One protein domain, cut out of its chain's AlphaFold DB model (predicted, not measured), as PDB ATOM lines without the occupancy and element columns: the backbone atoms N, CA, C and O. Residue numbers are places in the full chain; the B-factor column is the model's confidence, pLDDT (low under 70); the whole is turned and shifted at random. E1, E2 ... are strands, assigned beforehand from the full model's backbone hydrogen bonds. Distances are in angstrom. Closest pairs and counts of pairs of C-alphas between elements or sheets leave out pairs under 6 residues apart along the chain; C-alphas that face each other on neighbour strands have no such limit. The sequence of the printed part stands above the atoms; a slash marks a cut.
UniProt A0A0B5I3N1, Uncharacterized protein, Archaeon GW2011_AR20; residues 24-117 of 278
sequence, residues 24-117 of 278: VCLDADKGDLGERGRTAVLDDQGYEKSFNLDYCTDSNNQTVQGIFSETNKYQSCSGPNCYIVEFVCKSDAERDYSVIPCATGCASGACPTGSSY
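What this domain is: This is residues 24 to 117 of the 278 residues of an uncharacterized protein of Archaeon GW2011_AR20 (UniProt A0A0B5I3N1). With little regular structure, two small three-stranded sheets, E1-E2-E3 and E4-E5-E6, overlap in part along an elongated body, the end of E5 packing on the first sheet. Each is an antiparallel meander, each strand the neighbour of the one before. The 94 printed residues are all strand in class, with 34 in named strands E1 to E6, in that order; the whole is compact, radius of gyration of the C-alphas 13.4 A, spanning 43 by 24 by 18 A.

How they stand to each other: E1, residues 24 to 27, and E2, 38 to 42, form a hairpin with N 26 and O 40 2.8 A apart. E3, 48 to 53, pairs with E2 through N 41 and O 50, 2.9 A, and runs on into E4, 55 to 58, at 40 degrees. E5, 82 to 89, pairs with E4 through N 57 and O 83, 2.8 A, and with E6, 95 to 101, through N 86 and O 98, 2.8 A. The closest C-alphas of E1 and E5, Cys 25 and Cys 89, are 5.8 A apart.

Where its parts are: E1 begins at C-alpha 24 (82.698, 148.932, 154.203). E5 is 23.2 A long; E6, 20.1 A, ends at C-alpha 101 (103.360, 131.142, 145.986).

The domain as a whole: The printed part has no cut. The E4 to E5 link is long; pLDDT is under 70 at residues 59 to 74, 103 and 113 to 117.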
ATOM      1  N   VAL A  24      82.323 149.194 155.604       84.69
ATOM      2  CA  VAL A  24      82.698 148.932 154.203       84.69
ATOM      3  C   VAL A  24      84.160 148.533 154.110       84.69
ATOM      4  O   VAL A  24      85.046 149.269 154.541       84.69
ATOM      5  N   CYS A  25      84.413 147.392 153.487       84.69
ATOM      6  CA  CYS A  25      85.732 146.887 153.191       84.69
ATOM      7  C   CYS A  25      86.145 147.358 151.801       84.69
ATOM      8  O   CYS A  25      85.420 147.178 150.821       84.69
ATOM      9  N   LEU A  26      87.326 147.957 151.724       86.81
ATOM     10  CA  LEU A  26      87.965 148.389 150.497       86.81
ATOM     11  C   LEU A  26      89.248 147.602 150.295       86.81
ATOM     12  O   LEU A  26      90.086 147.557 151.189       86.81
ATOM     13  N   ASP A  27      89.395 147.050 149.103       83.69
ATOM     14  CA  ASP A  27      90.578 146.355 148.617       83.69
ATOM     15  C   ASP A  27      91.183 147.205 147.485       83.69
ATOM     16  O   ASP A  27      90.484 147.564 146.530       83.69
ATOM     17  N   ALA A  28      92.429 147.652 147.661       85.75
ATOM     18  CA  ALA A  28      93.045 148.683 146.826       85.75
ATOM     19  C   ALA A  28      93.457 148.162 145.443       85.75
ATOM     20  O   ALA A  28      93.274 148.857 144.442       85.75
ATOM     21  N   ASP A  29      93.993 146.954 145.411       79.56
ATOM     22  CA  ASP A  29      94.488 146.221 144.246       79.56
ATOM     23  C   ASP A  29      93.450 145.207 143.740       79.56
ATOM     24  O   ASP A  29      93.499 144.796 142.579       79.56
ATOM     25  N   LYS A  30      92.425 144.911 144.554       80.44
ATOM     26  CA  LYS A  30      91.324 143.997 144.220       80.44
ATOM     27  C   LYS A  30      91.839 142.579 143.986       80.44
ATOM     28  O   LYS A  30      91.396 141.909 143.045       80.44
ATOM     29  N   GLY A  31      92.776 142.158 144.828       73.56
ATOM     30  CA  GLY A  31      93.413 140.855 144.764       73.56
ATOM     31  C   GLY A  31      94.395 140.704 143.599       73.56
ATOM     32  O   GLY A  31      94.504 139.597 143.062       73.56
ATOM     33  N   ASP A  32      94.997 141.791 143.102       79.75
ATOM     34  CA  ASP A  32      95.980 141.736 142.013       79.75
ATOM     35  C   ASP A  32      97.382 141.525 142.579       79.75
ATOM     36  O   ASP A  32      98.070 142.452 143.001       79.75
ATOM     37  N   LEU A  33      97.861 140.292 142.438       79.88
ATOM     38  CA  LEU A  33      99.149 139.854 142.969       79.88
ATOM     39  C   LEU A  33     100.349 140.572 142.341       79.88
ATOM     40  O   LEU A  33     101.476 140.411 142.812       79.88
ATOM     41  N   GLY A  34     100.163 141.260 141.211       80.75
ATOM     42  CA  GLY A  34     101.206 142.025 140.534       80.75
ATOM     43  C   GLY A  34     101.389 143.438 141.085       80.75
ATOM     44  O   GLY A  34     102.402 144.078 140.781       80.75
ATOM     45  N   GLU A  35     100.436 143.924 141.873       84.31
ATOM     46  CA  GLU A  35     100.459 145.242 142.484       84.31
ATOM     47  C   GLU A  35     100.640 145.117 143.994       84.31
ATOM     48  O   GLU A  35     100.365 144.088 144.599       84.31
ATOM     49  N   ARG A  36     101.186 146.161 144.623       83.12
ATOM     50  CA  ARG A  36     101.247 146.188 146.081       83.12
ATOM     51  C   ARG A  36      99.850 146.482 146.598       83.12
ATOM     52  O   ARG A  36      99.388 147.617 146.439       83.12
ATOM     53  N   GLY A  37      99.254 145.515 147.271       84.19
ATOM     54  CA  GLY A  37      97.891 145.633 147.728       84.19
ATOM     55  C   GLY A  37      97.706 145.915 149.211       84.19
ATOM     56  O   GLY A  37      98.646 145.987 150.025       84.19
ATOM     57  N   ARG A  38      96.451 146.236 149.529       87.06
ATOM     58  CA  ARG A  38      95.985 146.514 150.890       87.06
ATOM     59  C   ARG A  38      94.470 146.453 150.983       87.06
ATOM     60  O   ARG A  38      93.759 146.959 150.117       87.06
ATOM     61  N   THR A  39      93.991 146.038 152.148       86.00
ATOM     62  CA  THR A  39      92.577 146.124 152.519       86.00
ATOM     63  C   THR A  39      92.359 147.050 153.706       86.00
ATOM     64  O   THR A  39      93.180 147.109 154.619       86.00
ATOM     65  N   ALA A  40      91.239 147.768 153.730       89.00
ATOM     66  CA  ALA A  40      90.830 148.642 154.826       89.00
ATOM     67  C   ALA A  40      89.335 148.480 155.111       89.00
ATOM     68  O   ALA A  40      88.543 148.409 154.181       89.00
ATOM     69  N   VAL A  41      88.940 148.443 156.385       87.94
ATOM     70  CA  VAL A  41      87.524 148.540 156.777       87.94
ATOM     71  C   VAL A  41      87.251 149.937 157.305       87.94
ATOM     72  O   VAL A  41      87.937 150.406 158.222       87.94
ATOM     73  N   LEU A  42      86.258 150.584 156.703       87.75
ATOM     74  CA  LEU A  42      85.781 151.915 157.037       87.75
ATOM     75  C   LEU A  42      84.576 151.844 157.979       87.75
ATOM     76  O   LEU A  42      83.732 150.954 157.848       87.75
ATOM     77  N   ASP A  43      84.498 152.794 158.909       84.06
ATOM     78  CA  ASP A  43      83.293 153.043 159.700       84.06
ATOM     79  C   ASP A  43      82.208 153.784 158.893       84.06
ATOM     80  O   ASP A  43      82.365 154.088 157.707       84.06
ATOM     81  N   ASP A  44      81.077 154.073 159.536       81.31
ATOM     82  CA  ASP A  44      79.913 154.709 158.917       81.31
ATOM     83  C   ASP A  44      80.133 156.187 158.548       81.31
ATOM     84  O   ASP A  44      79.312 156.775 157.840       81.31
ATOM     85  N   GLN A  45      81.246 156.789 158.974       83.50
ATOM     86  CA  GLN A  45      81.675 158.121 158.551       83.50
ATOM     87  C   GLN A  45      82.811 158.071 157.516       83.50
ATOM     88  O   GLN A  45      83.279 159.120 157.066       83.50
ATOM     89  N   GLY A  46      83.217 156.870 157.091       81.62
ATOM     90  CA  GLY A  46      84.251 156.654 156.085       81.62
ATOM     91  C   GLY A  46      85.680 156.723 156.627       81.62
ATOM     92  O   GLY A  46      86.613 156.835 155.832       81.62
ATOM     93  N   TYR A  47      85.881 156.674 157.946       85.44
ATOM     94  CA  TYR A  47      87.214 156.633 158.542       85.44
ATOM     95  C   TYR A  47      87.744 155.201 158.624       85.44
ATOM     96  O   TYR A  47      87.019 154.259 158.936       85.44
ATOM     97  N   GLU A  48      89.043 155.032 158.362       86.69
ATOM     98  CA  GLU A  48      89.713 153.733 158.461       86.69
ATOM     99  C   GLU A  48      89.768 153.254 159.916       86.69
ATOM    100  O   GLU A  48      90.518 153.777 160.740       86.69
ATOM    101  N   LYS A  49      89.002 152.205 160.219       83.44
ATOM    102  CA  LYS A  49      88.993 151.541 161.527       83.44
ATOM    103  C   LYS A  49      90.144 150.548 161.663       83.44
ATOM    104  O   LYS A  49      90.687 150.355 162.749       83.44
ATOM    105  N   SER A  50      90.497 149.870 160.571       82.31
ATOM    106  CA  SER A  50      91.616 148.924 160.514       82.31
ATOM    107  C   SER A  50      92.035 148.649 159.071       82.31
ATOM    108  O   SER A  50      91.206 148.750 158.168       82.31
ATOM    109  N   PHE A  51      93.294 148.257 158.865       85.38
ATOM    110  CA  PHE A  51      93.810 147.858 157.559       85.38
ATOM    111  C   PHE A  51      94.788 146.683 157.657       85.38
ATOM    112  O   PHE A  51      95.346 146.406 158.722       85.38
ATOM    113  N   ASN A  52      95.002 146.019 156.525       85.81
ATOM    114  CA  ASN A  52      95.991 144.973 156.317       85.81
ATOM    115  C   ASN A  52      96.739 145.253 155.003       85.81
ATOM    116  O   ASN A  52      96.145 145.752 154.051       85.81
ATOM    117  N   LEU A  53      98.043 144.984 154.975       85.62
ATOM    118  CA  LEU A  53      98.883 145.126 153.782       85.62
ATOM    119  C   LEU A  53      99.292 143.747 153.299       85.62
ATOM    120  O   LEU A  53      99.595 142.894 154.140       85.62
ATOM    121  N   ASP A  54      99.418 143.585 151.991       86.56
ATOM    122  CA  ASP A  54     100.009 142.371 151.446       86.56
ATOM    123  C   ASP A  54     101.496 142.338 151.749       86.56
ATOM    124  O   ASP A  54     102.186 143.366 151.840       86.56
ATOM    125  N   TYR A  55     102.004 141.133 151.972       85.69
ATOM    126  CA  TYR A  55     103.392 140.951 152.364       85.69
ATOM    127  C   TYR A  55     103.960 139.637 151.857       85.69
ATOM    128  O   TYR A  55     103.252 138.668 151.608       85.69
ATOM    129  N   CYS A  56     105.279 139.611 151.709       85.19
ATOM    130  CA  CYS A  56     105.991 138.425 151.274       85.19
ATOM    131  C   CYS A  56     106.303 137.528 152.475       85.19
ATOM    132  O   CYS A  56     106.624 138.014 153.556       85.19
ATOM    133  N   THR A  57     106.256 136.215 152.290       82.06
ATOM    134  CA  THR A  57     106.584 135.226 153.321       82.06
ATOM    135  C   THR A  57     107.298 134.018 152.714       82.06
ATOM    136  O   THR A  57     107.333 133.850 151.495       82.06
ATOM    137  N   ASP A  58     107.903 133.181 153.553       77.56
ATOM    138  CA  ASP A  58     108.539 131.929 153.139       77.56
ATOM    139  C   ASP A  58     107.694 130.697 153.521       77.56
ATOM    140  O   ASP A  58     106.654 130.791 154.181       77.56
ATOM    141  N   SER A  59     108.151 129.508 153.123       67.94
ATOM    142  CA  SER A  59     107.479 128.233 153.410       67.94
ATOM    143  C   SER A  59     107.362 127.884 154.905       67.94
ATOM    144  O   SER A  59     106.659 126.937 155.248       67.94
ATOM    145  N   ASN A  60     108.052 128.599 155.802       63.47
ATOM    146  CA  ASN A  60     108.044 128.337 157.244       63.47
ATOM    147  C   ASN A  60     106.959 129.126 157.990       63.47
ATOM    148  O   ASN A  60     106.841 128.981 159.207       63.47
ATOM    149  N   ASN A  61     106.174 129.934 157.265       62.38
ATOM    150  CA  ASN A  61     104.902 130.528 157.673       62.38
ATOM    151  C   ASN A  61     104.855 130.999 159.138       62.38
ATOM    152  O   ASN A  61     104.009 130.570 159.930       62.38
ATOM    153  N   GLN A  62     105.788 131.871 159.529       52.81
ATOM    154  CA  GLN A  62     105.791 132.407 160.887       52.81
ATOM    155  C   GLN A  62     104.680 133.453 161.069       52.81
ATOM    156  O   GLN A  62     104.882 134.646 160.867       52.81
ATOM    157  N   THR A  63     103.543 132.941 161.553       47.38
ATOM    158  CA  THR A  63     102.462 133.604 162.306       47.38
ATOM    159  C   THR A  63     101.660 134.680 161.581       47.38
ATOM    160  O   THR A  63     101.919 135.873 161.701       47.38
ATOM    161  N   VAL A  64     100.560 134.234 160.968       51.19
ATOM    162  CA  VAL A  64      99.393 135.067 160.674       51.19
ATOM    163  C   VAL A  64      98.557 135.193 161.946       51.19
ATOM    164  O   VAL A  64      97.591 134.467 162.144       51.19
ATOM    165  N   GLN A  65      98.957 136.062 162.871       44.00
ATOM    166  CA  GLN A  65      98.023 136.536 163.891       44.00
ATOM    167  C   GLN A  65      98.393 137.941 164.340       44.00
ATOM    168  O   GLN A  65      99.175 138.143 165.262       44.00
ATOM    169  N   GLY A  66      97.750 138.894 163.670       48.41
ATOM    170  CA  GLY A  66      97.638 140.270 164.111       48.41
ATOM    171  C   GLY A  66      98.907 141.106 163.971       48.41
ATOM    172  O   GLY A  66     100.023 140.665 164.200       48.41
ATOM    173  N   ILE A  67      98.658 142.393 163.744       50.28
ATOM    174  CA  ILE A  67      99.529 143.506 164.129       50.28
ATOM    175  C   ILE A  67     100.589 143.912 163.090       50.28
ATOM    176  O   ILE A  67     101.698 143.394 163.019       50.28
ATOM    177  N   PHE A  68     100.227 144.962 162.344       54.97
ATOM    178  CA  PHE A  68     100.880 146.276 162.381       54.97
ATOM    179  C   PHE A  68     102.314 146.304 162.922       54.97
ATOM    180  O   PHE A  68     102.553 146.568 164.100       54.97
ATOM    181  N   SER A  69     103.293 146.196 162.039       43.84
ATOM    182  CA  SER A  69     104.542 146.908 162.261       43.84
ATOM    183  C   SER A  69     105.233 147.129 160.935       43.84
ATOM    184  O   SER A  69     105.497 146.188 160.196       43.84
ATOM    185  N   GLU A  70     105.593 148.378 160.668       49.75
ATOM    186  CA  GLU A  70     106.463 148.827 159.578       49.75
ATOM    187  C   GLU A  70     107.870 148.183 159.602       49.75
ATOM    188  O   GLU A  70     108.766 148.607 158.875       49.75
ATOM    189  N   THR A  71     108.109 147.156 160.427       47.72
ATOM    190  CA  THR A  71     109.431 146.582 160.664       47.72
ATOM    191  C   THR A  71     109.511 145.110 160.256       47.72
ATOM    192  O   THR A  71     109.387 144.182 161.044       47.72
ATOM    193  N   ASN A  72     109.804 144.927 158.968       54.50
ATOM    194  CA  ASN A  72     110.739 143.922 158.457       54.50
ATOM    195  C   ASN A  72     110.611 142.477 158.970       54.50
ATOM    196  O   ASN A  72     111.557 141.932 159.541       54.50
ATOM    197  N   LYS A  73     109.545 141.777 158.586       54.50
ATOM    198  CA  LYS A  73     109.671 140.334 158.350       54.50
ATOM    199  C   LYS A  73     109.263 140.030 156.915       54.50
ATOM    200  O   LYS A  73     108.121 139.721 156.628       54.50
ATOM    201  N   TYR A  74     110.264 140.189 156.045       59.25
ATOM    202  CA  TYR A  74     110.277 139.881 154.612       59.25
ATOM    203  C   TYR A  74     109.514 140.879 153.726       59.25
ATOM    204  O   TYR A  74     108.486 140.586 153.134       59.25
ATOM    205  N   GLN A  75     110.093 142.076 153.549       71.19
ATOM    206  CA  GLN A  75     109.729 142.948 152.418       71.19
ATOM    207  C   GLN A  75     110.051 142.302 151.068       71.19
ATOM    208  O   GLN A  75     109.531 142.738 150.050       71.19
ATOM    209  N   SER A  76     110.911 141.290 151.031       81.25
ATOM    210  CA  SER A  76     111.145 140.513 149.830       81.25
ATOM    211  C   SER A  76     111.630 139.106 150.151       81.25
ATOM    212  O   SER A  76     112.256 138.857 151.184       81.25
ATOM    213  N   CYS A  77     111.344 138.189 149.237       82.81
ATOM    214  CA  CYS A  77     111.957 136.872 149.169       82.81
ATOM    215  C   CYS A  77     112.195 136.489 147.705       82.81
ATOM    216  O   CYS A  77     111.649 137.104 146.788       82.81
ATOM    217  N   SER A  78     113.050 135.497 147.473       82.94
ATOM    218  CA  SER A  78     113.411 135.040 146.133       82.94
ATOM    219  C   SER A  78     113.417 133.519 146.043       82.94
ATOM    220  O   SER A  78     113.623 132.813 147.032       82.94
ATOM    221  N   GLY A  79     113.196 133.018 144.829       72.88
ATOM    222  CA  GLY A  79     113.157 131.588 144.551       72.88
ATOM    223  C   GLY A  79     111.811 130.924 144.875       72.88
ATOM    224  O   GLY A  79     110.855 131.589 145.272       72.88
ATOM    225  N   PRO A  80     111.727 129.595 144.708       70.44
ATOM    226  CA  PRO A  80     110.460 128.861 144.655       70.44
ATOM    227  C   PRO A  80     109.736 128.727 146.003       70.44
ATOM    228  O   PRO A  80     108.565 128.369 146.023       70.44
ATOM    229  N   ASN A  81     110.415 129.014 147.117       73.75
ATOM    230  CA  ASN A  81     109.852 128.928 148.472       73.75
ATOM    231  C   ASN A  81     109.335 130.280 148.980       73.75
ATOM    232  O   ASN A  81     109.168 130.463 150.185       73.75
ATOM    233  N   CYS A  82     109.161 131.236 148.075       79.81
ATOM    234  CA  CYS A  82     108.635 132.553 148.369       79.81
ATOM    235  C   CYS A  82     107.131 132.569 148.089       79.81
ATOM    236  O   CYS A  82     106.666 131.953 147.133       79.81
ATOM    237  N   TYR A  83     106.380 133.258 148.936       81.06
ATOM    238  CA  TYR A  83     104.926 133.356 148.907       81.06
ATOM    239  C   TYR A  83     104.517 134.808 149.171       81.06
ATOM    240  O   TYR A  83     105.273 135.570 149.771       81.06
ATOM    241  N   ILE A  84     103.323 135.179 148.740       81.88
ATOM    242  CA  ILE A  84     102.616 136.393 149.120       81.88
ATOM    243  C   ILE A  84     101.448 136.009 150.023       81.88
ATOM    244  O   ILE A  84     100.754 135.019 149.784       81.88
ATOM    245  N   VAL A  85     101.271 136.769 151.093       83.12
ATOM    246  CA  VAL A  85     100.041 136.778 151.868       83.12
ATOM    247  C   VAL A  85      99.210 137.935 151.352       83.12
ATOM    248  O   VAL A  85      99.573 139.088 151.575       83.12
ATOM    249  N   GLU A  86      98.139 137.581 150.658       81.44
ATOM    250  CA  GLU A  86      97.195 138.494 150.034       81.44
ATOM    251  C   GLU A  86      96.002 138.699 150.954       81.44
ATOM    252  O   GLU A  86      95.337 137.723 151.306       81.44
ATOM    253  N   PHE A  87      95.698 139.936 151.321       84.31
ATOM    254  CA  PHE A  87      94.474 140.276 152.022       84.31
ATOM    255  C   PHE A  87      93.409 140.744 151.050       84.31
ATOM    256  O   PHE A  87      93.644 141.613 150.227       84.31
ATOM    257  N   VAL A  88      92.194 140.244 151.239       79.56
ATOM    258  CA  VAL A  88      91.055 140.561 150.376       79.56
ATOM    259  C   VAL A  88      89.804 140.814 151.206       79.56
ATOM    260  O   VAL A  88      89.664 140.353 152.346       79.56
ATOM    261  N   CYS A  89      88.865 141.567 150.639       78.25
ATOM    262  CA  CYS A  89      87.567 141.778 151.266       78.25
ATOM    263  C   CYS A  89      86.687 140.533 151.113       78.25
ATOM    264  O   CYS A  89      86.366 140.110 150.006       78.25
ATOM    265  N   LYS A  90      86.269 139.958 152.242       73.50
ATOM    266  CA  LYS A  90      85.340 138.823 152.301       73.50
ATOM    267  C   LYS A  90      83.888 139.288 152.210       73.50
ATOM    268  O   LYS A  90      83.061 138.662 151.557       73.50
ATOM    269  N   SER A  91      83.573 140.381 152.891       70.25
ATOM    270  CA  SER A  91      82.263 141.029 152.873       70.25
ATOM    271  C   SER A  91      82.431 142.531 153.096       70.25
ATOM    272  O   SER A  91      83.552 143.028 153.170       70.25
ATOM    273  N   ASP A  92      81.325 143.266 153.208       71.25
ATOM    274  CA  ASP A  92      81.362 144.692 153.544       71.25
ATOM    275  C   ASP A  92      82.070 144.958 154.883       71.25
ATOM    276  O   ASP A  92      82.780 145.941 155.005       71.25
ATOM    277  N   ALA A  93      81.988 144.060 155.864       71.94
ATOM    278  CA  ALA A  93      82.581 144.291 157.187       71.94
ATOM    279  C   ALA A  93      83.803 143.405 157.486       71.94
ATOM    280  O   ALA A  93      84.498 143.607 158.482       71.94
ATOM    281  N   GLU A  94      84.068 142.399 156.652       72.88
ATOM    282  CA  GLU A  94      85.012 141.330 156.970       72.88
ATOM    283  C   GLU A  94      86.120 141.222 155.922       72.88
ATOM    284  O   GLU A  94      85.885 141.312 154.715       72.88
ATOM    285  N   ARG A  95      87.340 140.990 156.405       80.44
ATOM    286  CA  ARG A  95      88.540 140.729 155.606       80.44
ATOM    287  C   ARG A  95      88.997 139.303 155.840       80.44
ATOM    288  O   ARG A  95      88.774 138.761 156.919       80.44
ATOM    289  N   ASP A  96      89.704 138.753 154.874       78.75
ATOM    290  CA  ASP A  96      90.396 137.478 155.012       78.75
ATOM    291  C   ASP A  96      91.722 137.532 154.250       78.75
ATOM    292  O   ASP A  96      92.083 138.577 153.699       78.75
ATOM    293  N   TYR A  97      92.449 136.419 154.221       78.75
ATOM    294  CA  TYR A  97      93.696 136.329 153.482       78.75
ATOM    295  C   TYR A  97      93.911 134.989 152.779       78.75
ATOM    296  O   TYR A  97      93.386 133.944 153.160       78.75
ATOM    297  N   SER A  98      94.767 135.024 151.764       73.38
ATOM    298  CA  SER A  98      95.275 133.862 151.041       73.38
ATOM    299  C   SER A  98      96.797 133.833 151.079       73.38
ATOM    300  O   SER A  98      97.442 134.871 151.043       73.38
ATOM    301  N   VAL A  99      97.389 132.638 151.138       76.12
ATOM    302  CA  VAL A  99      98.846 132.459 151.027       76.12
ATOM    303  C   VAL A  99      99.146 131.817 149.680       76.12
ATOM    304  O   VAL A  99      98.799 130.659 149.451       76.12
ATOM    305  N   ILE A 100      99.768 132.575 148.784       74.56
ATOM    306  CA  ILE A 100      99.925 132.230 147.369       74.56
ATOM    307  C   ILE A 100     101.421 132.185 147.046       74.56
ATOM    308  O   ILE A 100     102.157 133.068 147.467       74.56
ATOM    309  N   PRO A 101     101.940 131.171 146.339       73.44
ATOM    310  CA  PRO A 101     103.360 131.142 145.986       73.44
ATOM    311  C   PRO A 101     103.742 132.322 145.071       73.44
ATOM    312  O   PRO A 101     102.987 132.660 144.168       73.44
ATOM    313  N   CYS A 102     104.976 132.842 145.169       75.69
ATOM    314  CA  CYS A 102     105.651 133.722 144.193       75.69
ATOM    315  C   CYS A 102     107.019 133.134 143.725       75.69
ATOM    316  O   CYS A 102     108.038 133.292 144.386       75.69
ATOM    317  N   ALA A 103     107.083 132.480 142.561       67.69
ATOM    318  CA  ALA A 103     108.076 131.458 142.217       67.69
ATOM    319  C   ALA A 103     109.402 132.079 141.793       67.69
ATOM    320  O   ALA A 103     110.471 131.493 141.957       67.69
ATOM    321  N   THR A 104     109.318 133.288 141.246       73.62
ATOM    322  CA  THR A 104     110.465 134.135 140.927       73.62
ATOM    323  C   THR A 104     110.871 135.013 142.113       73.62
ATOM    324  O   THR A 104     111.926 135.643 142.066       73.62
ATOM    325  N   GLY A 105     110.088 135.020 143.194       80.12
ATOM    326  CA  GLY A 105     110.239 135.907 144.340       80.12
ATOM    327  C   GLY A 105     109.051 136.845 144.519       80.12
ATOM    328  O   GLY A 105     108.202 136.959 143.647       80.12
ATOM    329  N   CYS A 106     109.013 137.527 145.653       84.38
ATOM    330  CA  CYS A 106     108.017 138.518 146.045       84.38
ATOM    331  C   CYS A 106     108.782 139.736 146.550       84.38
ATOM    332  O   CYS A 106     109.820 139.589 147.204       84.38
ATOM    333  N   ALA A 107     108.294 140.932 146.249       86.69
ATOM    334  CA  ALA A 107     108.865 142.167 146.750       86.69
ATOM    335  C   ALA A 107     107.766 143.185 147.051       86.69
ATOM    336  O   ALA A 107     106.882 143.423 146.240       86.69
ATOM    337  N   SER A 108     107.868 143.833 148.207       83.62
ATOM    338  CA  SER A 108     106.949 144.860 148.705       83.62
ATOM    339  C   SER A 108     105.479 144.437 148.729       83.62
ATOM    340  O   SER A 108     104.622 145.284 148.502       83.62
ATOM    341  N   GLY A 109     105.195 143.160 149.010       82.94
ATOM    342  CA  GLY A 109     103.823 142.646 148.994       82.94
ATOM    343  C   GLY A 109     103.247 142.525 147.586       82.94
ATOM    344  O   GLY A 109     102.081 142.813 147.397       82.94
ATOM    345  N   ALA A 110     104.082 142.178 146.603       86.56
ATOM    346  CA  ALA A 110     103.672 141.902 145.229       86.56
ATOM    347  C   ALA A 110     104.587 140.833 144.605       86.56
ATOM    348  O   ALA A 110     105.800 140.804 144.859       86.56
ATOM    349  N   CYS A 111     104.040 139.968 143.753       83.44
ATOM    350  CA  CYS A 111     104.822 139.089 142.889       83.44
ATOM    351  C   CYS A 111     105.265 139.856 141.606       83.44
ATOM    352  O   CYS A 111     104.452 140.524 140.966       83.44
ATOM    353  N   PRO A 112     106.526 139.745 141.140       80.31
ATOM    354  CA  PRO A 112     107.006 140.411 139.928       80.31
ATOM    355  C   PRO A 112     106.277 139.987 138.644       80.31
ATOM    356  O   PRO A 112     105.949 138.816 138.430       80.31
ATOM    357  N   THR A 113     106.142 140.917 137.697       62.25
ATOM    358  CA  THR A 113     105.620 140.641 136.354       62.25
ATOM    359  C   THR A 113     106.544 139.687 135.586       62.25
ATOM    360  O   THR A 113     107.683 140.006 135.262       62.25
ATOM    361  N   GLY A 114     106.049 138.477 135.306       51.12
ATOM    362  CA  GLY A 114     106.809 137.414 134.633       51.12
ATOM    363  C   GLY A 114     106.954 136.136 135.460       51.12
ATOM    364  O   GLY A 114     107.419 135.129 134.931       51.12
ATOM    365  N   SER A 115     106.499 136.123 136.720       47.59
ATOM    366  CA  SER A 115     106.181 134.863 137.390       47.59
ATOM    367  C   SER A 115     105.003 134.206 136.666       47.59
ATOM    368  O   SER A 115     103.887 134.729 136.681       47.59
ATOM    369  N   SER A 116     105.277 133.100 135.975       39.84
ATOM    370  CA  SER A 116     104.275 132.227 135.361       39.84
ATOM    371  C   SER A 116     103.362 131.673 136.457       39.84
ATOM    372  O   SER A 116     103.693 130.702 137.133       39.84
ATOM    373  N   TYR A 117     102.225 132.335 136.646       46.94
ATOM    374  CA  TYR A 117     101.113 131.841 137.443       46.94
ATOM    375  C   TYR A 117      99.872 131.707 136.585       46.94
ATOM    376  O   TYR A 117      98.860 132.359 136.818       46.94
TER     377      TYR A 117